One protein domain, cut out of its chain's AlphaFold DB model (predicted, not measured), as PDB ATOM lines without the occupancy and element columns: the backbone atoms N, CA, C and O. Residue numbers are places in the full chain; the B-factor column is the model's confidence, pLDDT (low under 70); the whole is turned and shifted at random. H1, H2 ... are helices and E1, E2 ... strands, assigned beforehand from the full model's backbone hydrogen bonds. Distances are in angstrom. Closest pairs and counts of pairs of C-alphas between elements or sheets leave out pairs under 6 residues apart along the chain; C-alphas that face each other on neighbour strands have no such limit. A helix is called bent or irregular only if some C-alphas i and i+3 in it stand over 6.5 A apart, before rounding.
ATOM      1  N   LEU A   4     -31.916   7.801  45.417       96.94
ATOM      2  CA  LEU A   4     -31.765   7.429  44.017       96.94
ATOM      3  C   LEU A   4     -30.291   7.301  43.642       96.94
ATOM      4  O   LEU A   4     -29.444   8.075  44.109       96.94
ATOM      5  N   THR A   5     -29.998   6.372  42.736       96.75
ATOM      6  CA  THR A   5     -28.685   6.309  42.092       96.75
ATOM      7  C   THR A   5     -28.488   7.520  41.181       96.75
ATOM      8  O   THR A   5     -29.436   8.103  40.644       96.75
ATOM      9  N   ARG A   6     -27.229   7.888  40.933       95.25
ATOM     10  CA  ARG A   6     -26.891   8.931  39.955       95.25
ATOM     11  C   ARG A   6     -27.475   8.638  38.573       95.25
ATOM     12  O   ARG A   6     -27.923   9.562  37.898       95.25
ATOM     13  N   GLN A   7     -27.496   7.376  38.147       95.19
ATOM     14  CA  GLN A   7     -28.054   6.990  36.851       95.19
ATOM     15  C   GLN A   7     -29.566   7.243  36.791       95.19
ATOM     16  O   GLN A   7     -30.041   7.846  35.826       95.19
ATOM     17  N   SER A   8     -30.314   6.871  37.829       96.69
ATOM     18  CA  SER A   8     -31.740   7.195  37.937       96.69
ATOM     19  C   SER A   8     -31.976   8.705  37.919       96.69
ATOM     20  O   SER A   8     -32.870   9.187  37.218       96.69
ATOM     21  N   VAL A   9     -31.129   9.477  38.608       97.00
ATOM     22  CA  VAL A   9     -31.209  10.943  38.601       97.00
ATOM     23  C   VAL A   9     -31.015  11.513  37.193       97.00
ATOM     24  O   VAL A   9     -31.805  12.348  36.754       97.00
ATOM     25  N   GLN A  10     -30.025  11.021  36.446       95.25
ATOM     26  CA  GLN A  10     -29.773  11.421  35.055       95.25
ATOM     27  C   GLN A  10     -30.958  11.109  34.138       95.25
ATOM     28  O   GLN A  10     -31.382  11.963  33.356       95.25
ATOM     29  N   GLN A  11     -31.531   9.907  34.250       95.06
ATOM     30  CA  GLN A  11     -32.706   9.501  33.471       95.06
ATOM     31  C   GLN A  11     -33.897  10.423  33.738       95.06
ATOM     32  O   GLN A  11     -34.610  10.821  32.815       95.06
ATOM     33  N   CYS A  12     -34.073  10.828  34.990       96.31
ATOM     34  CA  CYS A  12     -35.152  11.713  35.378       96.31
ATOM     35  C   CYS A  12     -34.947  13.165  34.936       96.31
ATOM     36  O   CYS A  12     -35.906  13.800  34.493       96.31
ATOM     37  N   ILE A  13     -33.710  13.675  34.970       95.25
ATOM     38  CA  ILE A  13     -33.371  14.971  34.362       95.25
ATOM     39  C   ILE A  13     -33.781  14.960  32.886       95.25
ATOM     40  O   ILE A  13     -34.450  15.885  32.429       95.25
ATOM     41  N   MET A  14     -33.460  13.888  32.154       93.00
ATOM     42  CA  MET A  14     -33.814  13.760  30.737       93.00
ATOM     43  C   MET A  14     -35.324  13.615  30.502       93.00
ATOM     44  O   MET A  14     -35.857  14.225  29.575       93.00
ATOM     45  N   ALA A  15     -36.036  12.863  31.346       94.56
ATOM     46  CA  ALA A  15     -37.493  12.745  31.267       94.56
ATOM     47  C   ALA A  15     -38.182  14.104  31.479       94.56
ATOM     48  O   ALA A  15     -39.082  14.480  30.724       94.56
ATOM     49  N   SER A  16     -37.716  14.872  32.466       95.00
ATOM     50  CA  SER A  16     -38.205  16.224  32.724       95.00
ATOM     51  C   SER A  16     -37.841  17.201  31.609       95.00
ATOM     52  O   SER A  16     -38.673  18.011  31.200       95.00
ATOM     53  N   TYR A  17     -36.628  17.095  31.065       92.12
ATOM     54  CA  TYR A  17     -36.203  17.886  29.918       92.12
ATOM     55  C   TYR A  17     -37.110  17.651  28.698       92.12
ATOM     56  O   TYR A  17     -37.486  18.602  28.019       92.12
ATOM     57  N   GLY A  18     -37.560  16.412  28.471       90.50
ATOM     58  CA  GLY A  18     -38.558  16.109  27.442       90.50
ATOM     59  C   GLY A  18     -39.869  16.887  27.618       90.50
ATOM     60  O   GLY A  18     -40.399  17.412  26.640       90.50
ATOM     61  N   GLN A  19     -40.362  17.031  28.855       93.38
ATOM     62  CA  GLN A  19     -41.541  17.860  29.152       93.38
ATOM     63  C   GLN A  19     -41.269  19.352  28.946       93.38
ATOM     64  O   GLN A  19     -42.117  20.065  28.409       93.38
ATOM     65  N   TYR A  20     -40.074  19.819  29.320       92.62
ATOM     66  CA  TYR A  20     -39.631  21.190  29.070       92.62
ATOM     67  C   TYR A  20     -39.656  21.539  27.576       92.62
ATOM     68  O   TYR A  20     -40.205  22.579  27.212       92.62
ATOM     69  N   CYS A  21     -39.162  20.653  26.704       88.44
ATOM     70  CA  CYS A  21     -39.142  20.877  25.254       88.44
ATOM     71  C   CYS A  21     -40.537  21.080  24.644       88.44
ATOM     72  O   CYS A  21     -40.665  21.741  23.617       88.44
ATOM     73  N   ILE A  22     -41.583  20.542  25.276       90.69
ATOM     74  CA  ILE A  22     -42.980  20.714  24.847       90.69
ATOM     75  C   ILE A  22     -43.783  21.637  25.774       90.69
ATOM     76  O   ILE A  22     -44.994  21.766  25.614       90.69
ATOM     77  N   SER A  23     -43.123  22.287  26.741       92.00
ATOM     78  CA  SER A  23     -43.745  23.165  27.744       92.00
ATOM     79  C   SER A  23     -44.914  22.521  28.511       92.00
ATOM     80  O   SER A  23     -45.878  23.198  28.873       92.00
ATOM     81  N   ALA A  24     -44.843  21.212  28.768       93.81
ATOM     82  CA  ALA A  24     -45.887  20.464  29.463       93.81
ATOM     83  C   ALA A  24     -45.651  20.414  30.982       93.81
ATOM     84  O   ALA A  24     -44.529  20.254  31.454       93.81
ATOM     85  N   GLN A  25     -46.730  20.555  31.751       95.62
ATOM     86  CA  GLN A  25     -46.718  20.558  33.217       95.62
ATOM     87  C   GLN A  25     -47.444  19.339  33.781       95.62
ATOM     88  O   GLN A  25     -48.224  18.693  33.083       95.62
ATOM     89  N   GLY A  26     -47.245  19.095  35.073       96.69
ATOM     90  CA  GLY A  26     -47.861  18.007  35.820       96.69
ATOM     91  C   GLY A  26     -46.838  16.986  36.300       96.69
ATOM     92  O   GLY A  26     -45.639  17.092  36.030       96.69
ATOM     93  N   ASP A  27     -47.335  16.002  37.038       96.62
ATOM     94  CA  ASP A  27     -46.519  14.898  37.519       96.62
ATOM     95  C   ASP A  27     -46.318  13.883  36.389       96.62
ATOM     96  O   ASP A  27     -47.275  13.450  35.740       96.62
ATOM     97  N   ILE A  28     -45.067  13.493  36.159       97.06
ATOM     98  CA  ILE A  28     -44.692  12.422  35.234       97.06
ATOM     99  C   ILE A  28     -44.022  11.283  35.997       97.06
ATOM    100  O   ILE A  28     -43.440  11.489  37.062       97.06
ATOM    101  N   VAL A  29     -44.052  10.085  35.420       97.31
ATOM    102  CA  VAL A  29     -43.321   8.925  35.940       97.31
ATOM    103  C   VAL A  29     -42.123   8.651  35.040       97.31
ATOM    104  O   VAL A  29     -42.281   8.429  33.838       97.31
ATOM    105  N   CYS A  30     -40.925   8.660  35.618       96.31
ATOM    106  CA  CYS A  30     -39.718   8.168  34.974       96.31
ATOM    107  C   CYS A  30     -39.470   6.725  35.412       96.31
ATOM    108  O   CYS A  30     -39.300   6.450  36.598       96.31
ATOM    109  N   ASN A  31     -39.453   5.803  34.452       96.81
ATOM    110  CA  ASN A  31     -39.114   4.405  34.704       96.81
ATOM    111  C   ASN A  31     -37.590   4.272  34.643       96.81
ATOM    112  O   ASN A  31     -37.010   4.182  33.558       96.81
ATOM    113  N   THR A  32     -36.952   4.339  35.805       96.38
ATOM    114  CA  THR A  32     -35.497   4.285  35.944       96.38
ATOM    115  C   THR A  32     -34.988   2.848  35.906       96.38
ATOM    116  O   THR A  32     -35.736   1.899  36.150       96.38
ATOM    117  N   ALA A  33     -33.709   2.681  35.570       94.62
ATOM    118  CA  ALA A  33     -33.090   1.359  35.514       94.62
ATOM    119  C   ALA A  33     -32.860   0.756  36.909       94.62
ATOM    120  O   ALA A  33     -33.043  -0.449  37.075       94.62
ATOM    121  N   ASP A  34     -32.492   1.588  37.890       95.75
ATOM    122  CA  ASP A  34     -32.019   1.113  39.194       95.75
ATOM    123  C   ASP A  34     -33.087   1.232  40.290       95.75
ATOM    124  O   ASP A  34     -33.200   0.349  41.138       95.75
ATOM    125  N   ASP A  35     -33.905   2.291  40.258       96.19
ATOM    126  CA  ASP A  35     -34.835   2.638  41.343       96.19
ATOM    127  C   ASP A  35     -36.316   2.420  40.969       96.19
ATOM    128  O   ASP A  35     -37.228   2.741  41.733       96.19
ATOM    129  N   GLY A  36     -36.582   1.857  39.786       95.19
ATOM    130  CA  GLY A  36     -37.934   1.650  39.274       95.19
ATOM    131  C   GLY A  36     -38.645   2.968  38.953       95.19
ATOM    132  O   GLY A  36     -38.074   3.862  38.329       95.19
ATOM    133  N   ASN A  37     -39.919   3.079  39.328       96.25
ATOM    134  CA  ASN A  37     -40.751   4.227  38.970       96.25
ATOM    135  C   ASN A  37     -40.503   5.404  39.920       96.25
ATOM    136  O   ASN A  37     -40.852   5.334  41.097       96.25
ATOM    137  N   VAL A  38     -39.994   6.507  39.376       96.81
ATOM    138  CA  VAL A  38     -39.748   7.755  40.103       96.81
ATOM    139  C   VAL A  38     -40.704   8.838  39.609       96.81
ATOM    140  O   VAL A  38     -40.765   9.131  38.412       96.81
ATOM    141  N   THR A  39     -41.447   9.456  40.526       97.12
ATOM    142  CA  THR A  39     -42.345  10.573  40.200       97.12
ATOM    143  C   THR A  39     -41.570  11.885  40.150       97.12
ATOM    144  O   THR A  39     -40.895  12.265  41.111       97.12
ATOM    145  N   ILE A  40     -41.717  12.610  39.043       97.38
ATOM    146  CA  ILE A  40     -41.137  13.935  38.829       97.38
ATOM    147  C   ILE A  40     -42.273  14.937  38.714       97.38
ATOM    148  O   ILE A  40     -43.150  14.792  37.863       97.38
ATOM    149  N   GLN A  41     -42.224  15.986  39.522       97.50
ATOM    150  CA  GLN A  41     -43.172  17.088  39.426       97.50
ATOM    151  C   GLN A  41     -42.624  18.115  38.443       97.50
ATOM    152  O   GLN A  41     -41.465  18.502  38.566       97.50
ATOM    153  N   CYS A  42     -43.425  18.553  37.472       97.12
ATOM    154  CA  CYS A  42     -43.053  19.601  36.520       97.12
ATOM    155  C   CYS A  42     -44.028  20.777  36.622       97.12
ATOM    156  O   CYS A  42     -45.236  20.614  36.452       97.12
ATOM    157  N   GLN A  43     -43.510  21.975  36.878       97.38
ATOM    158  CA  GLN A  43     -44.305  23.189  37.048       97.38
ATOM    159  C   GLN A  43     -43.668  24.368  36.322       97.38
ATOM    160  O   GLN A  43     -42.471  24.624  36.444       97.38
ATOM    161  N   ILE A  44     -44.486  25.139  35.615       96.12
ATOM    162  CA  ILE A  44     -44.080  26.403  35.011       96.12
ATOM    163  C   ILE A  44     -44.504  27.530  35.945       96.12
ATOM    164  O   ILE A  44     -45.688  27.755  36.183       96.12
ATOM    165  N   VAL A  45     -43.518  28.256  36.462       95.62
ATOM    166  CA  VAL A  45     -43.719  29.426  37.317       95.62
ATOM    167  C   VAL A  45     -43.016  30.606  36.665       95.62
ATOM    168  O   VAL A  45     -41.786  30.660  36.612       95.62
ATOM    169  N   ASN A  46     -43.799  31.567  36.174       93.25
ATOM    170  CA  ASN A  46     -43.309  32.680  35.359       93.25
ATOM    171  C   ASN A  46     -42.507  32.159  34.148       93.25
ATOM    172  O   ASN A  46     -43.025  31.399  33.340       93.25
ATOM    173  N   THR A  47     -41.235  32.541  34.038       92.69
ATOM    174  CA  THR A  47     -40.307  32.133  32.975       92.69
ATOM    175  C   THR A  47     -39.451  30.926  33.367       92.69
ATOM    176  O   THR A  47     -38.373  30.727  32.813       92.69
ATOM    177  N   ARG A  48     -39.863  30.125  34.356       94.56
ATOM    178  CA  ARG A  48     -39.103  28.951  34.814       94.56
ATOM    179  C   ARG A  48     -39.925  27.687  34.693       94.56
ATOM    180  O   ARG A  48     -41.029  27.623  35.218       94.56
ATOM    181  N   PHE A  49     -39.334  26.678  34.075       96.12
ATOM    182  CA  PHE A  49     -39.774  25.298  34.162       96.12
ATOM    183  C   PHE A  49     -39.040  24.654  35.338       96.12
ATOM    184  O   PHE A  49     -37.873  24.281  35.221       96.12
ATOM    185  N   ASN A  50     -39.699  24.600  36.491       96.94
ATOM    186  CA  ASN A  50     -39.176  23.938  37.673       96.94
ATOM    187  C   ASN A  50     -39.591  22.479  37.666       96.94
ATOM    188  O   ASN A  50     -40.761  22.156  37.450       96.94
ATOM    189  N   SER A  51     -38.648  21.609  37.974       97.06
ATOM    190  CA  SER A  51     -38.939  20.201  38.152       97.06
ATOM    191  C   SER A  51     -38.051  19.552  39.190       97.06
ATOM    192  O   SER A  51     -37.075  20.141  39.633       97.06
ATOM    193  N   GLY A  52     -38.412  18.356  39.625       96.81
ATOM    194  CA  GLY A  52     -37.636  17.604  40.599       96.81
ATOM    195  C   GLY A  52     -38.401  16.390  41.090       96.81
ATOM    196  O   GLY A  52     -39.584  16.210  40.785       96.81
ATOM    197  N   PHE A  53     -37.717  15.547  41.851       92.38
ATOM    198  CA  PHE A  53     -38.329  14.376  42.468       92.38
ATOM    199  C   PHE A  53     -39.286  14.776  43.581       92.38
ATOM    200  O   PHE A  53     -38.990  15.675  44.371       92.38
ATOM    201  N   ALA A  54     -40.399  14.055  43.702       82.38
ATOM    202  CA  ALA A  54     -41.359  14.238  44.786       82.38
ATOM    203  C   ALA A  54     -40.835  13.644  46.113       82.38
ATOM    204  O   ALA A  54     -41.339  12.644  46.621       82.38
ATOM    205  N   GLY A  55     -39.807  14.272  46.683       84.62
ATOM    206  CA  GLY A  55     -39.259  13.921  47.992       84.62
ATOM    207  C   GLY A  55     -38.190  12.828  47.991       84.62
ATOM    208  O   GLY A  55     -37.794  12.415  49.077       84.62
ATOM    209  N   ASP A  56     -37.712  12.368  46.835       93.81
ATOM    210  CA  ASP A  56     -36.523  11.509  46.751       93.81
ATOM    211  C   ASP A  56     -35.230  12.334  46.723       93.81
ATOM    212  O   ASP A  56     -35.251  13.553  46.519       93.81
ATOM    213  N   ARG A  57     -34.099  11.678  46.998       96.50
ATOM    214  CA  ARG A  57     -32.798  12.332  47.209       96.50
ATOM    215  C   ARG A  57     -31.683  11.631  46.448       96.50
ATOM    216  O   ARG A  57     -31.801  10.452  46.149       96.50
ATOM    217  N   MET A  58     -30.579  12.328  46.206       96.88
ATOM    218  CA  MET A  58     -29.326  11.746  45.711       96.88
ATOM    219  C   MET A  58     -28.260  11.785  46.809       96.88
ATOM    220  O   MET A  58     -28.272  12.685  47.650       96.88
ATOM    221  N   ARG A  59     -27.323  10.834  46.816       95.94
ATOM    222  CA  ARG A  59     -26.188  10.889  47.747       95.94
ATOM    223  C   ARG A  59     -25.246  12.042  47.400       95.94
ATOM    224  O   ARG A  59     -25.034  12.360  46.230       95.94
ATOM    225  N   VAL A  60     -24.690  12.677  48.426       95.25
ATOM    226  CA  VAL A  60     -23.788  13.828  48.288       95.25
ATOM    227  C   VAL A  60     -22.466  13.457  47.610       95.25
ATOM    228  O   VAL A  60     -21.876  14.292  46.932       95.25
ATOM    229  N   ASP A  61     -22.014  12.209  47.744       95.12
ATOM    230  CA  ASP A  61     -20.785  11.713  47.117       95.12
ATOM    231  C   ASP A  61     -20.904  11.541  45.591       95.12
ATOM    232  O   ASP A  61     -19.891  11.562  44.901       95.12
ATOM    233  N   GLU A  62     -22.121  11.487  45.042       95.81
ATOM    234  CA  GLU A  62     -22.383  11.393  43.593       95.81
ATOM    235  C   GLU A  62     -22.478  12.769  42.895       95.81
ATOM    236  O   GLU A  62     -22.653  12.859  41.675       95.81
ATOM    237  N   VAL A  63     -22.401  13.871  43.652       95.06
ATOM    238  CA  VAL A  63     -22.631  15.243  43.155       95.06
ATOM    239  C   VAL A  63     -21.618  15.649  42.086       95.06
ATOM    240  O   VAL A  63     -22.003  16.235  41.071       95.06
ATOM    241  N   ASP A  64     -20.337  15.338  42.287       94.56
ATOM    242  CA  ASP A  64     -19.293  15.698  41.323       94.56
ATOM    243  C   ASP A  64     -19.402  14.875  40.033       94.56
ATOM    244  O   ASP A  64     -19.270  15.428  38.938       94.56
ATOM    245  N   ASP A  65     -19.766  13.596  40.132       94.31
ATOM    246  CA  ASP A  65     -20.007  12.749  38.962       94.31
ATOM    247  C   ASP A  65     -21.233  13.211  38.165       94.31
ATOM    248  O   ASP A  65     -21.224  13.202  36.929       94.31
ATOM    249  N   LEU A  66     -22.288  13.667  38.850       94.56
ATOM    250  CA  LEU A  66     -23.430  14.295  38.191       94.56
ATOM    251  C   LEU A  66     -23.029  15.611  37.506       94.56
ATOM    252  O   LEU A  66     -23.428  15.853  36.366       94.56
ATOM    253  N   ARG A  67     -22.208  16.448  38.154       93.19
ATOM    254  CA  ARG A  67     -21.690  17.692  37.560       93.19
ATOM    255  C   ARG A  67     -20.902  17.412  36.278       93.19
ATOM    256  O   ARG A  67     -21.113  18.107  35.284       93.19
ATOM    257  N   VAL A  68     -20.013  16.417  36.281       91.00
ATOM    258  CA  VAL A  68     -19.245  16.009  35.088       91.00
ATOM    259  C   VAL A  68     -20.177  15.494  33.991       91.00
ATOM    260  O   VAL A  68     -20.016  15.834  32.815       91.00
ATOM    261  N   TRP A  69     -21.200  14.723  34.361       90.88
ATOM    262  CA  TRP A  69     -22.213  14.274  33.412       90.88
ATOM    263  C   TRP A  69     -22.929  15.458  32.741       90.88
ATOM    264  O   TRP A  69     -22.999  15.496  31.514       90.88
ATOM    265  N   CYS A  70     -23.343  16.480  33.499       90.06
ATOM    266  CA  CYS A  70     -23.976  17.689  32.952       90.06
ATOM    267  C   CYS A  70     -23.100  18.427  31.923       90.06
ATOM    268  O   CYS A  70     -23.630  19.010  30.980       90.06
ATOM    269  N   GLN A  71     -21.769  18.381  32.064       84.44
ATOM    270  CA  GLN A  71     -20.837  19.002  31.112       84.44
ATOM    271  C   GLN A  71     -20.777  18.269  29.768       84.44
ATOM    272  O   GLN A  71     -20.501  18.888  28.741       84.44
ATOM    273  N   THR A  72     -21.019  16.960  29.768       76.25
ATOM    274  CA  THR A  72     -20.832  16.085  28.599       76.25
ATOM    275  C   THR A  72     -22.141  15.659  27.946       76.25
ATOM    276  O   THR A  72     -22.128  15.220  26.798       76.25
ATOM    277  N   HIS A  73     -23.266  15.805  28.648       73.38
ATOM    278  CA  HIS A  73     -24.576  15.371  28.185       73.38
ATOM    279  C   HIS A  73     -25.464  16.570  27.910       73.38
ATOM    280  O   HIS A  73     -25.885  17.255  28.847       73.38
ATOM    281  N   PRO A  74     -25.744  16.833  26.629       63.12
ATOM    282  CA  PRO A  74     -26.563  17.954  26.285       63.12
ATOM    283  C   PRO A  74     -28.058  17.661  26.308       63.12
ATOM    284  O   PRO A  74     -28.499  16.578  25.923       63.12
ATOM    285  N   GLY A  75     -28.842  18.678  26.666       58.91
ATOM    286  CA  GLY A  75     -30.253  18.721  26.294       58.91
ATOM    287  C   GLY A  75     -30.362  18.685  24.765       58.91
ATOM    288  O   GLY A  75     -29.783  19.529  24.079       58.91
ATOM    289  N   LEU A  76     -31.035  17.670  24.220       53.59
ATOM    290  CA  LEU A  76     -31.206  17.492  22.779       53.59
ATOM    291  C   LEU A  76     -32.256  18.456  22.220       53.59
ATOM    292  O   LEU A  76     -33.452  18.268  22.428       53.59
ATOM    293  N   GLU A  77     -31.811  19.401  21.393       49.25
ATOM    294  CA  GLU A  77     -32.675  20.078  20.429       49.25
ATOM    295  C   GLU A  77     -31.944  20.223  19.083       49.25
ATOM    296  O   GLU A  77     -30.862  20.808  19.001       49.25
ATOM    297  N   ASN A  78     -32.530  19.663  18.018       50.22
ATOM    298  CA  ASN A  78     -32.123  19.853  16.616       50.22
ATOM    299  C   ASN A  78     -30.640  19.569  16.282       50.22
ATOM    300  O   ASN A  78     -30.055  20.232  15.427       50.22
ATOM    301  N   GLY A  79     -30.025  18.568  16.922       50.00
ATOM    302  CA  GLY A  79     -28.676  18.108  16.567       50.00
ATOM    303  C   GLY A  79     -27.535  19.013  17.040       50.00
ATOM    304  O   GLY A  79     -26.413  18.869  16.559       50.00
ATOM    305  N   VAL A  80     -27.793  19.927  17.982       50.50
ATOM    306  CA  VAL A  80     -26.751  20.755  18.601       50.50
ATOM    307  C   VAL A  80     -26.528  20.335  20.056       50.50
ATOM    308  O   VAL A  80     -27.471  20.253  20.841       50.50
ATOM    309  N   ASN A  81     -25.269  20.070  20.413       56.66
ATOM    310  CA  ASN A  81     -24.867  19.618  21.745       56.66
ATOM    311  C   ASN A  81     -24.719  20.805  22.723       56.66
ATOM    312  O   ASN A  81     -23.699  21.490  22.703       56.66
ATOM    313  N   TRP A  82     -25.704  21.024  23.602       67.06
ATOM    314  CA  TRP A  82     -25.665  21.992  24.716       67.06
ATOM    315  C   TRP A  82     -25.564  21.354  26.095       67.06
ATOM    316  O   TRP A  82     -26.555  20.825  26.584       67.06
ATOM    317  N   SER A  83     -24.418  21.457  26.757       75.88
ATOM    318  CA  SER A  83     -24.239  20.981  28.133       75.88
ATOM    319  C   SER A  83     -25.239  21.618  29.109       75.88
ATOM    320  O   SER A  83     -25.537  22.813  29.017       75.88
ATOM    321  N   PHE A  84     -25.726  20.843  30.081       88.31
ATOM    322  CA  PHE A  84     -26.502  21.390  31.191       88.31
ATOM    323  C   PHE A  84     -25.622  22.268  32.092       88.31
ATOM    324  O   PHE A  84     -24.473  21.939  32.399       88.31
ATOM    325  N   GLY A  85     -26.190  23.368  32.580       89.38
ATOM    326  CA  GLY A  85     -25.608  24.146  33.667       89.38
ATOM    327  C   GLY A  85     -25.792  23.429  35.003       89.38
ATOM    328  O   GLY A  85     -26.849  22.857  35.263       89.38
ATOM    329  N   PHE A  86     -24.791  23.510  35.877       92.12
ATOM    330  CA  PHE A  86     -24.821  22.894  37.201       92.12
ATOM    331  C   PHE A  86     -24.618  23.947  38.288       92.12
ATOM    332  O   PHE A  86     -23.588  24.625  38.324       92.12
ATOM    333  N   ARG A  87     -25.585  24.070  39.196       93.19
ATOM    334  CA  ARG A  87     -25.491  24.909  40.392       93.19
ATOM    335  C   ARG A  87     -25.356  23.994  41.598       93.19
ATOM    336  O   ARG A  87     -26.291  23.271  41.929       93.19
ATOM    337  N   GLY A  88     -24.166  24.009  42.194       91.88
ATOM    338  CA  GLY A  88     -23.887  23.262  43.415       91.88
ATOM    339  C   GLY A  88     -24.609  23.848  44.624       91.88
ATOM    340  O   GLY A  88     -25.356  24.818  44.503       91.88
ATOM    341  N   THR A  89     -24.346  23.252  45.780       91.62
ATOM    342  CA  THR A  89     -24.886  23.705  47.058       91.62
ATOM    343  C   THR A  89     -24.383  25.107  47.394       91.62
ATOM    344  O   THR A  89     -23.307  25.532  46.958       91.62
ATOM    345  N   ASP A  90     -25.158  25.831  48.192       88.88
ATOM    346  CA  ASP A  90     -24.744  27.103  48.774       88.88
ATOM    347  C   ASP A  90     -25.049  27.137  50.278       88.88
ATOM    348  O   ASP A  90     -25.588  26.189  50.845       88.88
ATOM    349  N   HIS A  91     -24.659  28.216  50.959       87.62
ATOM    350  CA  HIS A  91     -24.849  28.329  52.406       87.62
ATOM    351  C   HIS A  91     -26.334  28.366  52.822       87.62
ATOM    352  O   HIS A  91     -26.667  27.920  53.916       87.62
ATOM    353  N   ALA A  92     -27.228  28.880  51.974       88.06
ATOM    354  CA  ALA A  92     -28.665  28.899  52.248       88.06
ATOM    355  C   ALA A  92     -29.327  27.543  51.952       88.06
ATOM    356  O   ALA A  92     -30.314  27.190  52.598       88.06
ATOM    357  N   HIS A  93     -28.766  26.783  51.011       87.50
ATOM    358  CA  HIS A  93     -29.264  25.488  50.560       87.50
ATOM    359  C   HIS A  93     -28.131  24.449  50.498       87.50
ATOM    360  O   HIS A  93     -27.711  24.036  49.412       87.50
ATOM    361  N   PRO A  94     -27.609  24.008  51.660       90.62
ATOM    362  CA  PRO A  94     -26.494  23.063  51.711       90.62
ATOM    363  C   PRO A  94     -26.896  21.641  51.291       90.62
ATOM    364  O   PRO A  94     -26.033  20.803  51.051       90.62
ATOM    365  N   ASP A  95     -28.198  21.366  51.216       92.94
ATOM    366  CA  ASP A  95     -28.805  20.065  50.951       92.94
ATOM    367  C   ASP A  95     -29.508  19.995  49.591       92.94
ATOM    368  O   ASP A  95     -30.253  19.049  49.343       92.94
ATOM    369  N   SER A  96     -29.298  20.966  48.700       94.31
ATOM    370  CA  SER A  96     -29.848  20.892  47.347       94.31
ATOM    371  C   SER A  96     -28.926  21.468  46.282       94.31
ATOM    372  O   SER A  96     -28.085  22.330  46.533       94.31
ATOM    373  N   ILE A  97     -29.089  20.950  45.070       96.62
ATOM    374  CA  ILE A  97     -28.397  21.386  43.859       96.62
ATOM    375  C   ILE A  97     -29.415  21.544  42.736       96.62
ATOM    376  O   ILE A  97     -30.479  20.922  42.762       96.62
ATOM    377  N   ASN A  98     -29.058  22.333  41.722       95.44
ATOM    378  CA  ASN A  98     -29.908  22.547  40.556       95.44
ATOM    379  C   ASN A  98     -29.176  22.250  39.249       95.44
ATOM    380  O   ASN A  98     -28.063  22.731  39.016       95.44
ATOM    381  N   VAL A  99     -29.851  21.534  38.354       94.69
ATOM    382  CA  VAL A  99     -29.442  21.363  36.956       94.69
ATOM    383  C   VAL A  99     -30.285  22.296  36.094       94.69
ATOM    384  O   VAL A  99     -31.508  22.301  36.185       94.69
ATOM    385  N   THR A 100     -29.641  23.128  35.277       92.88
ATOM    386  CA  THR A 100     -30.302  24.245  34.588       92.88
ATOM    387  C   THR A 100     -29.995  24.292  33.101       92.88
ATOM    388  O   THR A 100     -28.934  23.855  32.660       92.88
ATOM    389  N   LEU A 101     -30.906  24.877  32.326       89.50
ATOM    390  CA  LEU A 101     -30.659  25.270  30.941       89.50
ATOM    391  C   LEU A 101     -31.295  26.647  30.711       89.50
ATOM    392  O   LEU A 101     -32.503  26.809  30.886       89.50
ATOM    393  N   ILE A 102     -30.468  27.639  30.373       76.88
ATOM    394  CA  ILE A 102     -30.869  29.043  30.191       76.88
ATOM    395  C   ILE A 102     -30.789  29.387  28.696       76.88
ATOM    396  O   ILE A 102     -30.004  28.787  27.963       76.88
ATOM    397  N   ASP A 103     -31.615  30.335  28.250       67.31
ATOM    398  CA  ASP A 103     -31.524  30.981  26.930       67.31
ATOM    399  C   ASP A 103     -31.830  30.076  25.725       67.31
ATOM    400  O   ASP A 103     -31.378  30.326  24.608       67.31
ATOM    401  N   ARG A 104     -32.607  29.006  25.936       67.75
ATOM    402  CA  ARG A 104     -33.013  28.076  24.862       67.75
ATOM    403  C   ARG A 104     -34.467  28.236  24.444       67.75
ATOM    404  O   ARG A 104     -34.798  28.029  23.286       67.75
ATOM    405  N   THR A 105     -35.323  28.615  25.384       75.56
ATOM    406  CA  THR A 105     -36.737  28.898  25.140       75.56
ATOM    407  C   THR A 105     -37.152  30.121  25.962       75.56
ATOM    408  O   THR A 105     -36.337  30.714  26.670       75.56
ATOM    409  N   ASN A 106     -38.438  30.473  25.923       85.00
ATOM    410  CA  ASN A 106     -39.019  31.464  26.838       85.00
ATOM    411  C   ASN A 106     -39.004  31.004  28.312       85.00
ATOM    412  O   ASN A 106     -39.346  31.782  29.204       85.00
ATOM    413  N   LEU A 107     -38.642  29.744  28.566       90.31
ATOM    414  CA  LEU A 107     -38.525  29.140  29.881       90.31
ATOM    415  C   LEU A 107     -37.061  28.791  30.180       90.31
ATOM    416  O   LEU A 107     -36.324  28.297  29.333       90.31
ATOM    417  N   MET A 108     -36.659  28.985  31.429       92.31
ATOM    418  CA  MET A 108     -35.440  28.417  31.996       92.31
ATOM    419  C   MET A 108     -35.766  27.042  32.581       92.31
ATOM    420  O   MET A 108     -36.584  26.955  33.500       92.31
ATOM    421  N   PHE A 109     -35.111  25.987  32.097       93.56
ATOM    422  CA  PHE A 109     -35.167  24.668  32.732       93.56
ATOM    423  C   PHE A 109     -34.420  24.704  34.065       93.56
ATOM    424  O   PHE A 109     -33.311  25.243  34.136       93.56
ATOM    425  N   ASN A 110     -35.021  24.143  35.110       95.25
ATOM    426  CA  ASN A 110     -34.464  24.118  36.454       95.25
ATOM    427  C   ASN A 110     -34.920  22.864  37.213       95.25
ATOM    428  O   ASN A 110     -36.025  22.826  37.754       95.25
ATOM    429  N   PHE A 111     -34.058  21.855  37.249       96.56
ATOM    430  CA  PHE A 111     -34.289  20.593  37.936       96.56
ATOM    431  C   PHE A 111     -33.642  20.618  39.326       96.56
ATOM    432  O   PHE A 111     -32.417  20.690  39.433       96.56
ATOM    433  N   HIS A 112     -34.462  20.548  40.370       96.69
ATOM    434  CA  HIS A 112     -34.076  20.560  41.780       96.69
ATOM    435  C   HIS A 112     -33.784  19.146  42.276       96.69
ATOM    436  O   HIS A 112     -34.572  18.221  42.058       96.69
ATOM    437  N   ILE A 113     -32.668  18.981  42.983       97.00
ATOM    438  CA  ILE A 113     -32.241  17.703  43.558       97.00
ATOM    439  C   ILE A 113     -31.900  17.933  45.023       97.00
ATOM    440  O   ILE A 113     -31.003  18.716  45.332       97.00
ATOM    441  N   TYR A 114     -32.586  17.226  45.917       95.81
ATOM    442  CA  TYR A 114     -32.219  17.179  47.330       95.81
ATOM    443  C   TYR A 114     -31.137  16.131  47.576       95.81
ATOM    444  O   TYR A 114     -31.107  15.082  46.930       95.81
ATOM    445  N   LEU A 115     -30.269  16.409  48.540       95.81
ATOM    446  CA  LEU A 115     -29.120  15.588  48.875       95.81
ATOM    447  C   LEU A 115     -29.313  14.847  50.202       95.81
ATOM    448  O   LEU A 115     -30.012  15.287  51.117       95.81
TER     449      LEU A 115
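Overview. This is residues 4 to 115 of the 117 residues of an uncharacterized protein of Shewanella woodyi (strain ATCC 51908 / MS32) (UniProt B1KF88). A strongly twisted six-stranded sheet curls round the long helix H1, and a second helix, H2, covers the E7 and E8 part of the same face. The small hairpin of E4 and E5 sits by the later residues of both helices. Along the 112 printed residues come H1, E1, E2, E3, H2, E4, E5, E6, E7 and E8; the sheet's order is E1, E2, E3, E8, E7, E6, mixed, with E3 and E8 the parallel pair. The class is mixed, helices and strands, in two layers, the helices on one face of the sheet. The whole is compact and rounded, with a radius of gyration of the C-alphas of 13.0 A and spans of 32 by 29 by 27 A.

Arrangement. Start at H1, residues 6 to 21, on the sheet. The tight link after it leads to a meander, each strand the antiparallel neighbour of the one before: E1, residues 26 to 31, E2, residues 37 to 45, and E3, residues 48 to 59. Look for N 28 and O 40, 2.9 A, between E1 and E2, and N 43 and O 50, 2.8 A, between E2 and E3. The closest C-alphas of H1 and E1 are those of Cys 12 and Cys 30, 5.8 A. E3 bends by 85 degrees at residue 55. Next comes H2, residues 60 to 72, irregular, with C-alphas 61 and 64 7.2 A apart. Residues 6 to 10 of H1 touch residues 62 to 66 of H2, closest at the C-alphas of Arg 6 and Glu 62, 6.3 A, at a steep tilt of 48 degrees, the same way. The hairpin of E4, residues 74 to 77, and E5, residues 80 to 83, has N 75 and O 82 at 3.1 A. E5 runs on into E6, residues 85 to 87, which opens a second meander with E7, residues 96 to 101, and E8, residues 108 to 115. Find N 87 and O 98, 2.8 A, N 111 and O 99, 2.8 A, and, between E3 and E8, N 112 and O 51, 2.7 A. H2 has a height over the sheet of 8.8 A, over E8 and E7. In H1 every O i to N i+4 pair is within hydrogen-bond range, in H2 7 of 9.

Along the chain. Find C-alpha 6 at (-26.891, 8.931, 39.955); from there H1 runs 22.6 A. E2 spans 25.4 A, E3 25.7 A, H2 20.0 A. E8 runs 22.1 A to C-alpha 115 at (-29.120, 15.588, 48.875).

Size, cuts and confidence. The two C-alphas farthest apart, those of Asn 78 and His 91, are 37.5 A apart. The printed part has no cut, and no link is long. Confidence is under 70 at residues 74 to 82 and 103 to 104.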